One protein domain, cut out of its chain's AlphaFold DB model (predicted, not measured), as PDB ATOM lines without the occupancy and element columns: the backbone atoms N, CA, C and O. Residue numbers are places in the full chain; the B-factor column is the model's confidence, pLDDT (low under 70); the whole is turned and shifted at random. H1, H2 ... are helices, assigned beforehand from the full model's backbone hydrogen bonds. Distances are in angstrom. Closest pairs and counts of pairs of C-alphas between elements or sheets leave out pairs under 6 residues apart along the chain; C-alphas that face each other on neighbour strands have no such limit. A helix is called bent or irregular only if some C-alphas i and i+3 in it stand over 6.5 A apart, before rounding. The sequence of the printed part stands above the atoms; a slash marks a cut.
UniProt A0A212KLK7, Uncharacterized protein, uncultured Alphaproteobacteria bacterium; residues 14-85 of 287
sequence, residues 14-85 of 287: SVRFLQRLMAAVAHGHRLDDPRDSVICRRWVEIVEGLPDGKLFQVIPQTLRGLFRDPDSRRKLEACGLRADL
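This is residues 14 to 85 of the 287 residues of an uncharacterized protein of uncultured Alphaproteobacteria bacterium (UniProt A0A212KLK7). Four helices are set at steep angles round a shared middle, with few contacts between them and no side-by-side bundle: H3, the longest, runs along one edge, and H1 slants away from it. H4 makes a corner near the last residues of both H1 and H3, while H2 stands on the side away from H3, with its last residue close to H1. The printed part has 72 residues, with four named helices in the order H1, H2, H3, H4 and no named strand; the class is all helix. The whole is compact, with a radius of gyration of the C-alphas of 11.4 A, and rounded, spanning 30 by 23 by 22 A.

Find C-alpha 52 at (151.568, 185.461, 126.471); from there H3, residues 52 to 66, runs 21.4 A to C-alpha 66 at (132.259, 177.287, 122.131). H3 is only just irregular: C-alphas 53 and 56 are 6.6 A apart. Look next at C-alpha 14 at (145.981, 174.089, 123.213), where H1, residues 14 to 26, sets out on its 18.2 A. H2 takes residues 37 to 46 and measures 14.1 A. H4 takes residues 70 to 78, measures 12.7 A and ends with C-alpha 78 at (126.157, 180.220, 133.734).

Start from H3, which touches no helix. It is close to but not clearly touching H1, the closest C-alphas being those of Leu 18 and Thr 62, 7.8 A apart; the two run the same way at a steep tilt of 54 degrees. H3 is also close to but not clearly touching H4, with the C-alphas of Leu 66 and Ser 72 closest at 5.7 A; here the tilt is a steep 61 degrees, opposite ways. Go on to H1, which touches H2: the closest C-alphas, those of Arg 20 and Ile 46, are 5.2 A apart, and the lines stand at a steep tilt of 47 degrees, opposite ways. With residues 25 to 26 alone, H1 only just touches H4, with 3 pairs of C-alphas within 8 A. These two touch only at their ends, the C-alphas of Val 25 and Lys 75 being closest at 6.3 A, and they run the same way at a steep tilt of 65 degrees. H2 is apart from both H3 and H4. Along the backbones of H1, H2 and H4, every O i to N i+4 pair is within hydrogen-bond range; in H3, 8 of 11 are.

Look for the greatest distance between the C-alphas of Gly 53 and Asp 71, 29.8 A. The printed part, residues 14 to 85, has no cut. The links H2 to H3 and H3 to H4 are tight, and the link H1 to H2, 10 residues, is short; no link is long. The mean pLDDT of the printed part is 89.7, and no printed residue is under 70.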
ATOM      1  N   SER A  14     147.302 173.628 123.663       82.31
ATOM      2  CA  SER A  14     145.981 174.089 123.213       82.31
ATOM      3  C   SER A  14     144.867 173.137 123.666       82.31
ATOM      4  O   SER A  14     143.802 173.580 124.099       82.31
ATOM      5  N   VAL A  15     145.132 171.826 123.636       85.19
ATOM      6  CA  VAL A  15     144.202 170.786 124.108       85.19
ATOM      7  C   VAL A  15     144.059 170.856 125.628       85.19
ATOM      8  O   VAL A  15     142.943 170.810 126.144       85.19
ATOM      9  N   ARG A  16     145.170 171.047 126.352       88.56
ATOM     10  CA  ARG A  16     145.150 171.226 127.815       88.56
ATOM     11  C   ARG A  16     144.397 172.481 128.242       88.56
ATOM     12  O   ARG A  16     143.637 172.428 129.205       88.56
ATOM     13  N   PHE A  17     144.574 173.588 127.521       92.12
ATOM     14  CA  PHE A  17     143.808 174.812 127.749       92.12
ATOM     15  C   PHE A  17     142.302 174.557 127.619       92.12
ATOM     16  O   PHE A  17     141.550 174.881 128.536       92.12
ATOM     17  N   LEU A  18     141.865 173.923 126.524       91.69
ATOM     18  CA  LEU A  18     140.449 173.624 126.324       91.69
ATOM     19  C   LEU A  18     139.911 172.686 127.415       91.69
ATOM     20  O   LEU A  18     138.832 172.932 127.947       91.69
ATOM     21  N   GLN A  19     140.666 171.653 127.800       91.81
ATOM     22  CA  GLN A  19     140.284 170.747 128.888       91.81
ATOM     23  C   GLN A  19     140.104 171.486 130.218       91.81
ATOM     24  O   GLN A  19     139.099 171.286 130.896       91.81
ATOM     25  N   ARG A  20     141.037 172.374 130.580       93.81
ATOM     26  CA  ARG A  20     140.952 173.175 131.811       93.81
ATOM     27  C   ARG A  20     139.815 174.185 131.766       93.81
ATOM     28  O   ARG A  20     139.133 174.361 132.770       93.81
ATOM     29  N   LEU A  21     139.578 174.808 130.612       93.06
ATOM     30  CA  LEU A  21     138.455 175.719 130.414       93.06
ATOM     31  C   LEU A  21     137.126 174.979 130.594       93.06
ATOM     32  O   LEU A  21     136.280 175.414 131.369       93.06
ATOM     33  N   MET A  22     136.965 173.827 129.941       92.81
ATOM     34  CA  MET A  22     135.756 173.012 130.061       92.81
ATOM     35  C   MET A  22     135.578 172.453 131.473       92.81
ATOM     36  O   MET A  22     134.452 172.412 131.964       92.81
ATOM     37  N   ALA A  23     136.665 172.083 132.155       92.44
ATOM     38  CA  ALA A  23     136.619 171.697 133.558       92.44
ATOM     39  C   ALA A  23     136.157 172.869 134.435       92.44
ATOM     40  O   ALA A  23     135.218 172.706 135.205       92.44
ATOM     41  N   ALA A  24     136.743 174.060 134.293       91.56
ATOM     42  CA  ALA A  24     136.340 175.237 135.065       91.56
ATOM     43  C   ALA A  24     134.861 175.596 134.844       91.56
ATOM     44  O   ALA A  24     134.145 175.899 135.798       91.56
ATOM     45  N   VAL A  25     134.393 175.485 133.600       92.31
ATOM     46  CA  VAL A  25     132.990 175.700 133.228       92.31
ATOM     47  C   VAL A  25     132.074 174.625 133.824       92.31
ATOM     48  O   VAL A  25     131.009 174.944 134.344       92.31
ATOM     49  N   ALA A  26     132.486 173.353 133.816       89.88
ATOM     50  CA  ALA A  26     131.722 172.261 134.422       89.88
ATOM     51  C   ALA A  26     131.586 172.403 135.949       89.88
ATOM     52  O   ALA A  26     130.552 172.044 136.502       89.88
ATOM     53  N   HIS A  27     132.594 172.972 136.616       90.56
ATOM     54  CA  HIS A  27     132.559 173.280 138.050       90.56
ATOM     55  C   HIS A  27     131.800 174.583 138.374       90.56
ATOM     56  O   HIS A  27     131.758 174.993 139.534       90.56
ATOM     57  N   GLY A  28     131.214 175.255 137.374       88.00
ATOM     58  CA  GLY A  28     130.441 176.486 137.566       88.00
ATOM     59  C   GLY A  28     131.284 177.664 138.053       88.00
ATOM     60  O   GLY A  28     130.792 178.555 138.747       88.00
ATOM     61  N   HIS A  29     132.581 177.669 137.752       91.25
ATOM     62  CA  HIS A  29     133.446 178.761 138.156       91.25
ATOM     63  C   HIS A  29     133.128 180.041 137.385       91.25
ATOM     64  O   HIS A  29     133.029 180.039 136.164       91.25
ATOM     65  N   ARG A  30     133.064 181.166 138.099       91.81
ATOM     66  CA  ARG A  30     132.950 182.490 137.475       91.81
ATOM     67  C   ARG A  30     134.179 182.813 136.629       91.81
ATOM     68  O   ARG A  30     135.308 182.639 137.104       91.81
ATOM     69  N   LEU A  31     133.940 183.288 135.407       90.75
ATOM     70  CA  LEU A  31     134.961 183.637 134.408       90.75
ATOM     71  C   LEU A  31     134.729 185.023 133.778       90.75
ATOM     72  O   LEU A  31     135.402 185.377 132.814       90.75
ATOM     73  N   ASP A  32     133.783 185.791 134.314       84.56
ATOM     74  CA  ASP A  32     133.140 186.930 133.662       84.56
ATOM     75  C   ASP A  32     133.840 188.277 133.831       84.56
ATOM     76  O   ASP A  32     133.806 189.096 132.908       84.56
ATOM     77  N   ASP A  33     134.470 188.512 134.983       84.75
ATOM     78  CA  ASP A  33     135.147 189.776 135.269       84.75
ATOM     79  C   ASP A  33     136.664 189.590 135.424       84.75
ATOM     80  O   ASP A  33     137.141 189.187 136.487       84.75
ATOM     81  N   PRO A  34     137.460 189.910 134.389       77.44
ATOM     82  CA  PRO A  34     138.910 189.784 134.453       77.44
ATOM     83  C   PRO A  34     139.582 190.847 135.347       77.44
ATOM     84  O   PRO A  34     140.797 190.786 135.538       77.44
ATOM     85  N   ARG A  35     138.828 191.812 135.905       79.69
ATOM     86  CA  ARG A  35     139.328 192.772 136.906       79.69
ATOM     87  C   ARG A  35     139.375 192.180 138.312       79.69
ATOM     88  O   ARG A  35     140.147 192.657 139.141       79.69
ATOM     89  N   ASP A  36     138.572 191.152 138.582       85.12
ATOM     90  CA  ASP A  36     138.624 190.436 139.850       85.12
ATOM     91  C   ASP A  36     139.882 189.559 139.891       85.12
ATOM     92  O   ASP A  36     140.089 188.669 139.063       85.12
ATOM     93  N   SER A  37     140.732 189.795 140.891       82.38
ATOM     94  CA  SER A  37     141.977 189.050 141.097       82.38
ATOM     95  C   SER A  37     141.779 187.536 141.261       82.38
ATOM     96  O   SER A  37     142.665 186.768 140.881       82.38
ATOM     97  N   VAL A  38     140.631 187.087 141.780       89.75
ATOM     98  CA  VAL A  38     140.304 185.662 141.945       89.75
ATOM     99  C   VAL A  38     139.975 185.033 140.593       89.75
ATOM    100  O   VAL A  38     140.489 183.963 140.261       89.75
ATOM    101  N   ILE A  39     139.165 185.717 139.784       91.00
ATOM    102  CA  ILE A  39     138.806 185.279 138.429       91.00
ATOM    103  C   ILE A  39     140.041 185.311 137.520       91.00
ATOM    104  O   ILE A  39     140.287 184.368 136.771       91.00
ATOM    105  N   CYS A  40     140.866 186.351 137.628       89.00
ATOM    106  CA  CYS A  40     142.090 186.484 136.846       89.00
ATOM    107  C   CYS A  40     143.121 185.398 137.199       89.00
ATOM    108  O   CYS A  40     143.719 184.802 136.303       89.00
ATOM    109  N   ARG A  41     143.271 185.045 138.487       91.00
ATOM    110  CA  ARG A  41     144.094 183.900 138.918       91.00
ATOM    111  C   ARG A  41     143.606 182.587 138.308       91.00
ATOM    112  O   ARG A  41     144.414 181.834 137.775       91.00
ATOM    113  N   ARG A  42     142.295 182.349 138.319       93.62
ATOM    114  CA  ARG A  42     141.698 181.165 137.688       93.62
ATOM    115  C   ARG A  42     141.969 181.127 136.185       93.62
ATOM    116  O   ARG A  42     142.312 180.082 135.646       93.62
ATOM    117  N   TRP A  43     141.871 182.264 135.503       94.12
ATOM    118  CA  TRP A  43     142.254 182.344 134.097       94.12
ATOM    119  C   TRP A  43     143.733 182.014 133.874       94.12
ATOM    120  O   TRP A  43     144.032 181.306 132.917       94.12
ATOM    121  N   VAL A  44     144.640 182.454 134.755       92.69
ATOM    122  CA  VAL A  44     146.065 182.075 134.701       92.69
ATOM    123  C   VAL A  44     146.264 180.564 134.829       92.69
ATOM    124  O   VAL A  44     147.060 180.005 134.078       92.69
ATOM    125  N   GLU A  45     145.524 179.901 135.718       92.88
ATOM    126  CA  GLU A  45     145.543 178.436 135.858       92.88
ATOM    127  C   GLU A  45     145.022 177.741 134.589       92.88
ATOM    128  O   GLU A  45     145.626 176.789 134.093       92.88
ATOM    129  N   ILE A  46     143.934 178.255 134.004       93.75
ATOM    130  CA  ILE A  46     143.350 177.715 132.768       93.75
ATOM    131  C   ILE A  46     144.346 177.808 131.602       93.75
ATOM    132  O   ILE A  46     144.511 176.840 130.855       93.75
ATOM    133  N   VAL A  47     145.035 178.945 131.452       93.81
ATOM    134  CA  VAL A  47     145.965 179.202 130.335       93.81
ATOM    135  C   VAL A  47     147.407 178.769 130.609       93.81
ATOM    136  O   VAL A  47     148.307 179.075 129.822       93.81
ATOM    137  N   GLU A  48     147.664 178.076 131.716       91.38
ATOM    138  CA  GLU A  48     149.009 177.651 132.094       91.38
ATOM    139  C   GLU A  48     149.673 176.825 130.971       91.38
ATOM    140  O   GLU A  48     149.090 175.892 130.419       91.38
ATOM    141  N   GLY A  49     150.920 177.161 130.631       86.12
ATOM    142  CA  GLY A  49     151.661 176.532 129.530       86.12
ATOM    143  C   GLY A  49     151.481 177.212 128.167       86.12
ATOM    144  O   GLY A  49     152.220 176.892 127.239       86.12
ATOM    145  N   LEU A  50     150.575 178.193 128.037       90.31
ATOM    146  CA  LEU A  50     150.483 179.034 126.841       90.31
ATOM    147  C   LEU A  50     151.401 180.271 126.941       90.31
ATOM    148  O   LEU A  50     151.479 180.910 128.000       90.31
ATOM    149  N   PRO A  51     152.092 180.654 125.850       89.88
ATOM    150  CA  PRO A  51     152.880 181.885 125.811       89.88
ATOM    151  C   PRO A  51     151.972 183.120 125.720       89.88
ATOM    152  O   PRO A  51     150.970 183.101 125.005       89.88
ATOM    153  N   ASP A  52     152.360 184.218 126.383       88.31
ATOM    154  CA  ASP A  52     151.568 185.461 126.471       88.31
ATOM    155  C   ASP A  52     151.101 185.981 125.105       88.31
ATOM    156  O   ASP A  52     149.942 186.358 124.945       88.31
ATOM    157  N   GLY A  53     151.979 185.944 124.096       85.56
ATOM    158  CA  GLY A  53     151.665 186.426 122.748       85.56
ATOM    159  C   GLY A  53     150.532 185.661 122.058       85.56
ATOM    160  O   GLY A  53     149.854 186.227 121.207       85.56
ATOM    161  N   LYS A  54     150.279 184.402 122.440       88.44
ATOM    162  CA  LYS A  54     149.192 183.593 121.864       88.44
ATOM    163  C   LYS A  54     147.854 183.788 122.578       88.44
ATOM    164  O   LYS A  54     146.822 183.445 122.007       88.44
ATOM    165  N   LEU A  55     147.832 184.352 123.790       90.75
ATOM    166  CA  LEU A  55     146.601 184.471 124.584       90.75
ATOM    167  C   LEU A  55     145.551 185.370 123.922       90.75
ATOM    168  O   LEU A  55     144.368 185.037 123.954       90.75
ATOM    169  N   PHE A  56     145.989 186.445 123.259       89.81
ATOM    170  CA  PHE A  56     145.127 187.379 122.521       89.81
ATOM    171  C   PHE A  56     144.356 186.718 121.375       89.81
ATOM    172  O   PHE A  56     143.296 187.189 120.991       89.81
ATOM    173  N   GLN A  57     144.871 185.613 120.838       90.19
ATOM    174  CA  GLN A  57     144.221 184.877 119.763       90.19
ATOM    175  C   GLN A  57     143.457 183.665 120.302       90.19
ATOM    176  O   GLN A  57     142.291 183.462 119.968       90.19
ATOM    177  N   VAL A  58     144.093 182.870 121.165       91.19
ATOM    178  CA  VAL A  58     143.562 181.578 121.619       91.19
ATOM    179  C   VAL A  58     142.311 181.744 122.481       91.19
ATOM    180  O   VAL A  58     141.334 181.026 122.262       91.19
ATOM    181  N   ILE A  59     142.300 182.694 123.426       91.50
ATOM    182  CA  ILE A  59     141.161 182.873 124.340       91.50
ATOM    183  C   ILE A  59     139.907 183.315 123.565       91.50
ATOM    184  O   ILE A  59     138.895 182.609 123.638       91.50
ATOM    185  N   PRO A  60     139.937 184.398 122.760       90.81
ATOM    186  CA  PRO A  60     138.733 184.860 122.078       90.81
ATOM    187  C   PRO A  60     138.260 183.894 120.992       90.81
ATOM    188  O   PRO A  60     137.056 183.700 120.827       90.81
ATOM    189  N   GLN A  61     139.175 183.258 120.250       91.81
ATOM    190  CA  GLN A  61     138.798 182.279 119.225       91.81
ATOM    191  C   GLN A  61     138.122 181.049 119.831       91.81
ATOM    192  O   GLN A  61     137.080 180.622 119.330       91.81
ATOM    193  N   THR A  62     138.662 180.515 120.928       91.88
ATOM    194  CA  THR A  62     138.095 179.329 121.584       91.88
ATOM    195  C   THR A  62     136.726 179.636 122.175       91.88
ATOM    196  O   THR A  62     135.780 178.892 121.933       91.88
ATOM    197  N   LEU A  63     136.576 180.766 122.872       92.00
ATOM    198  CA  LEU A  63     135.287 181.169 123.437       92.00
ATOM    199  C   LEU A  63     134.230 181.391 122.350       92.00
ATOM    200  O   LEU A  63     133.117 180.888 122.472       92.00
ATOM    201  N   ARG A  64     134.578 182.063 121.245       90.94
ATOM    202  CA  ARG A  64     133.672 182.200 120.091       90.94
ATOM    203  C   ARG A  64     133.279 180.852 119.495       90.94
ATOM    204  O   ARG A  64     132.124 180.686 119.117       90.94
ATOM    205  N   GLY A  65     134.226 179.919 119.393       90.62
ATOM    206  CA  GLY A  65     133.967 178.557 118.933       90.62
ATOM    207  C   GLY A  65     132.957 177.843 119.827       90.62
ATOM    208  O   GLY A  65     131.964 177.326 119.328       90.62
ATOM    209  N   LEU A  66     133.153 177.902 121.146       90.94
ATOM    210  CA  LEU A  66     132.259 177.287 122.131       90.94
ATOM    211  C   LEU A  66     130.874 177.950 122.178       90.94
ATOM    212  O   LEU A  66     129.878 177.265 122.371       90.94
ATOM    213  N   PHE A  67     130.771 179.260 121.933       92.50
ATOM    214  CA  PHE A  67     129.479 179.952 121.858       92.50
ATOM    215  C   PHE A  67     128.621 179.576 120.641       92.50
ATOM    216  O   PHE A  67     127.448 179.965 120.604       92.50
ATOM    217  N   ARG A  68     129.179 178.871 119.645       91.25
ATOM    218  CA  ARG A  68     128.416 178.327 118.506       91.25
ATOM    219  C   ARG A  68     127.665 177.047 118.868       91.25
ATOM    220  O   ARG A  68     126.667 176.753 118.221       91.25
ATOM    221  N   ASP A  69     128.127 176.318 119.880       91.56
ATOM    222  CA  ASP A  69     127.477 175.109 120.378       91.56
ATOM    223  C   ASP A  69     126.413 175.467 121.444       91.56
ATOM    224  O   ASP A  69     126.756 176.110 122.443       91.56
ATOM    225  N   PRO A  70     125.129 175.090 121.270       88.62
ATOM    226  CA  PRO A  70     124.059 175.430 122.212       88.62
ATOM    227  C   PRO A  70     124.288 174.926 123.644       88.62
ATOM    228  O   PRO A  70     123.954 175.633 124.601       88.62
ATOM    229  N   ASP A  71     124.877 173.739 123.804       90.44
ATOM    230  CA  ASP A  71     125.103 173.133 125.120       90.44
ATOM    231  C   ASP A  71     126.253 173.817 125.862       90.44
ATOM    232  O   ASP A  71     126.139 174.147 127.048       90.44
ATOM    233  N   SER A  72     127.353 174.093 125.158       89.31
ATOM    234  CA  SER A  72     128.482 174.855 125.696       89.31
ATOM    235  C   SER A  72     128.108 176.311 125.987       89.31
ATOM    236  O   SER A  72     128.518 176.846 127.018       89.31
ATOM    237  N   ARG A  73     127.269 176.938 125.148       91.19
ATOM    238  CA  ARG A  73     126.765 178.305 125.360       91.19
ATOM    239  C   ARG A  73     126.075 178.450 126.715       91.19
ATOM    240  O   ARG A  73     126.448 179.338 127.474       91.19
ATOM    241  N   ARG A  74     125.125 177.568 127.048       90.88
ATOM    242  CA  ARG A  74     124.392 177.635 128.330       90.88
ATOM    243  C   ARG A  74     125.330 177.543 129.534       90.88
ATOM    244  O   ARG A  74     125.157 178.257 130.518       90.88
ATOM    245  N   LYS A  75     126.345 176.678 129.449       91.69
ATOM    246  CA  LYS A  75     127.332 176.497 130.522       91.69
ATOM    247  C   LYS A  75     128.262 177.709 130.660       91.69
ATOM    248  O   LYS A  75     128.567 178.114 131.777       91.69
ATOM    249  N   LEU A  76     128.679 178.315 129.547       91.75
ATOM    250  CA  LEU A  76     129.488 179.539 129.548       91.75
ATOM    251  C   LEU A  76     128.716 180.741 130.108       91.75
ATOM    252  O   LEU A  76     129.269 181.500 130.905       91.75
ATOM    253  N   GLU A  77     127.436 180.874 129.756       92.25
ATOM    254  CA  GLU A  77     126.547 181.910 130.296       92.25
ATOM    255  C   GLU A  77     126.331 181.744 131.804       92.25
ATOM    256  O   GLU A  77     126.379 182.733 132.535       92.25
ATOM    257  N   ALA A  78     126.207 180.507 132.296       91.00
ATOM    258  CA  ALA A  78     126.157 180.220 133.734       91.00
ATOM    259  C   ALA A  78     127.452 180.616 134.475       91.00
ATOM    260  O   ALA A  78     127.412 180.958 135.655       91.00
ATOM    261  N   CYS A  79     128.592 180.637 133.778       90.38
ATOM    262  CA  CYS A  79     129.874 181.132 134.294       90.38
ATOM    263  C   CYS A  79     130.039 182.661 134.139       90.38
ATOM    264  O   CYS A  79     131.097 183.206 134.470       90.38
ATOM    265  N   GLY A  80     129.004 183.342 133.632       88.00
ATOM    266  CA  GLY A  80     128.908 184.789 133.432       88.00
ATOM    267  C   GLY A  80     129.535 185.311 132.130       88.00
ATOM    268  O   GLY A  80     129.555 186.522 131.899       88.00
ATOM    269  N   LEU A  81     130.026 184.431 131.251       90.50
ATOM    270  CA  LEU A  81     130.523 184.821 129.932       90.50
ATOM    271  C   LEU A  81     129.339 185.014 128.983       90.50
ATOM    272  O   LEU A  81     128.552 184.095 128.777       90.50
ATOM    273  N   ARG A  82     129.231 186.190 128.360       88.00
ATOM    274  CA  ARG A  82     128.128 186.496 127.440       88.00
ATOM    275  C   ARG A  82     128.619 186.740 126.018       88.00
ATOM    276  O   ARG A  82     129.576 187.483 125.806       88.00
ATOM    277  N   ALA A  83     127.929 186.146 125.045       84.56
ATOM    278  CA  ALA A  83     128.265 186.268 123.624       84.56
ATOM    279  C   ALA A  83     127.949 187.655 123.032       84.56
ATOM    280  O   ALA A  83     128.532 188.037 122.021       84.56
ATOM    281  N   ASP A  84     127.043 188.408 123.658       85.88
ATOM    282  CA  ASP A  84     126.610 189.741 123.225       85.88
ATOM    283  C   ASP A  84     127.603 190.858 123.587       85.88
ATOM    284  O   ASP A  84     127.469 191.985 123.113       85.88
ATOM    285  N   LEU A  85     128.634 190.549 124.380       83.94
ATOM    286  CA  LEU A  85     129.674 191.489 124.796       83.94
ATOM    287  C   LEU A  85     131.055 191.044 124.277       83.94
ATOM    288  O   LEU A  85     131.929 190.682 125.071       83.94
TER     289      LEU A  85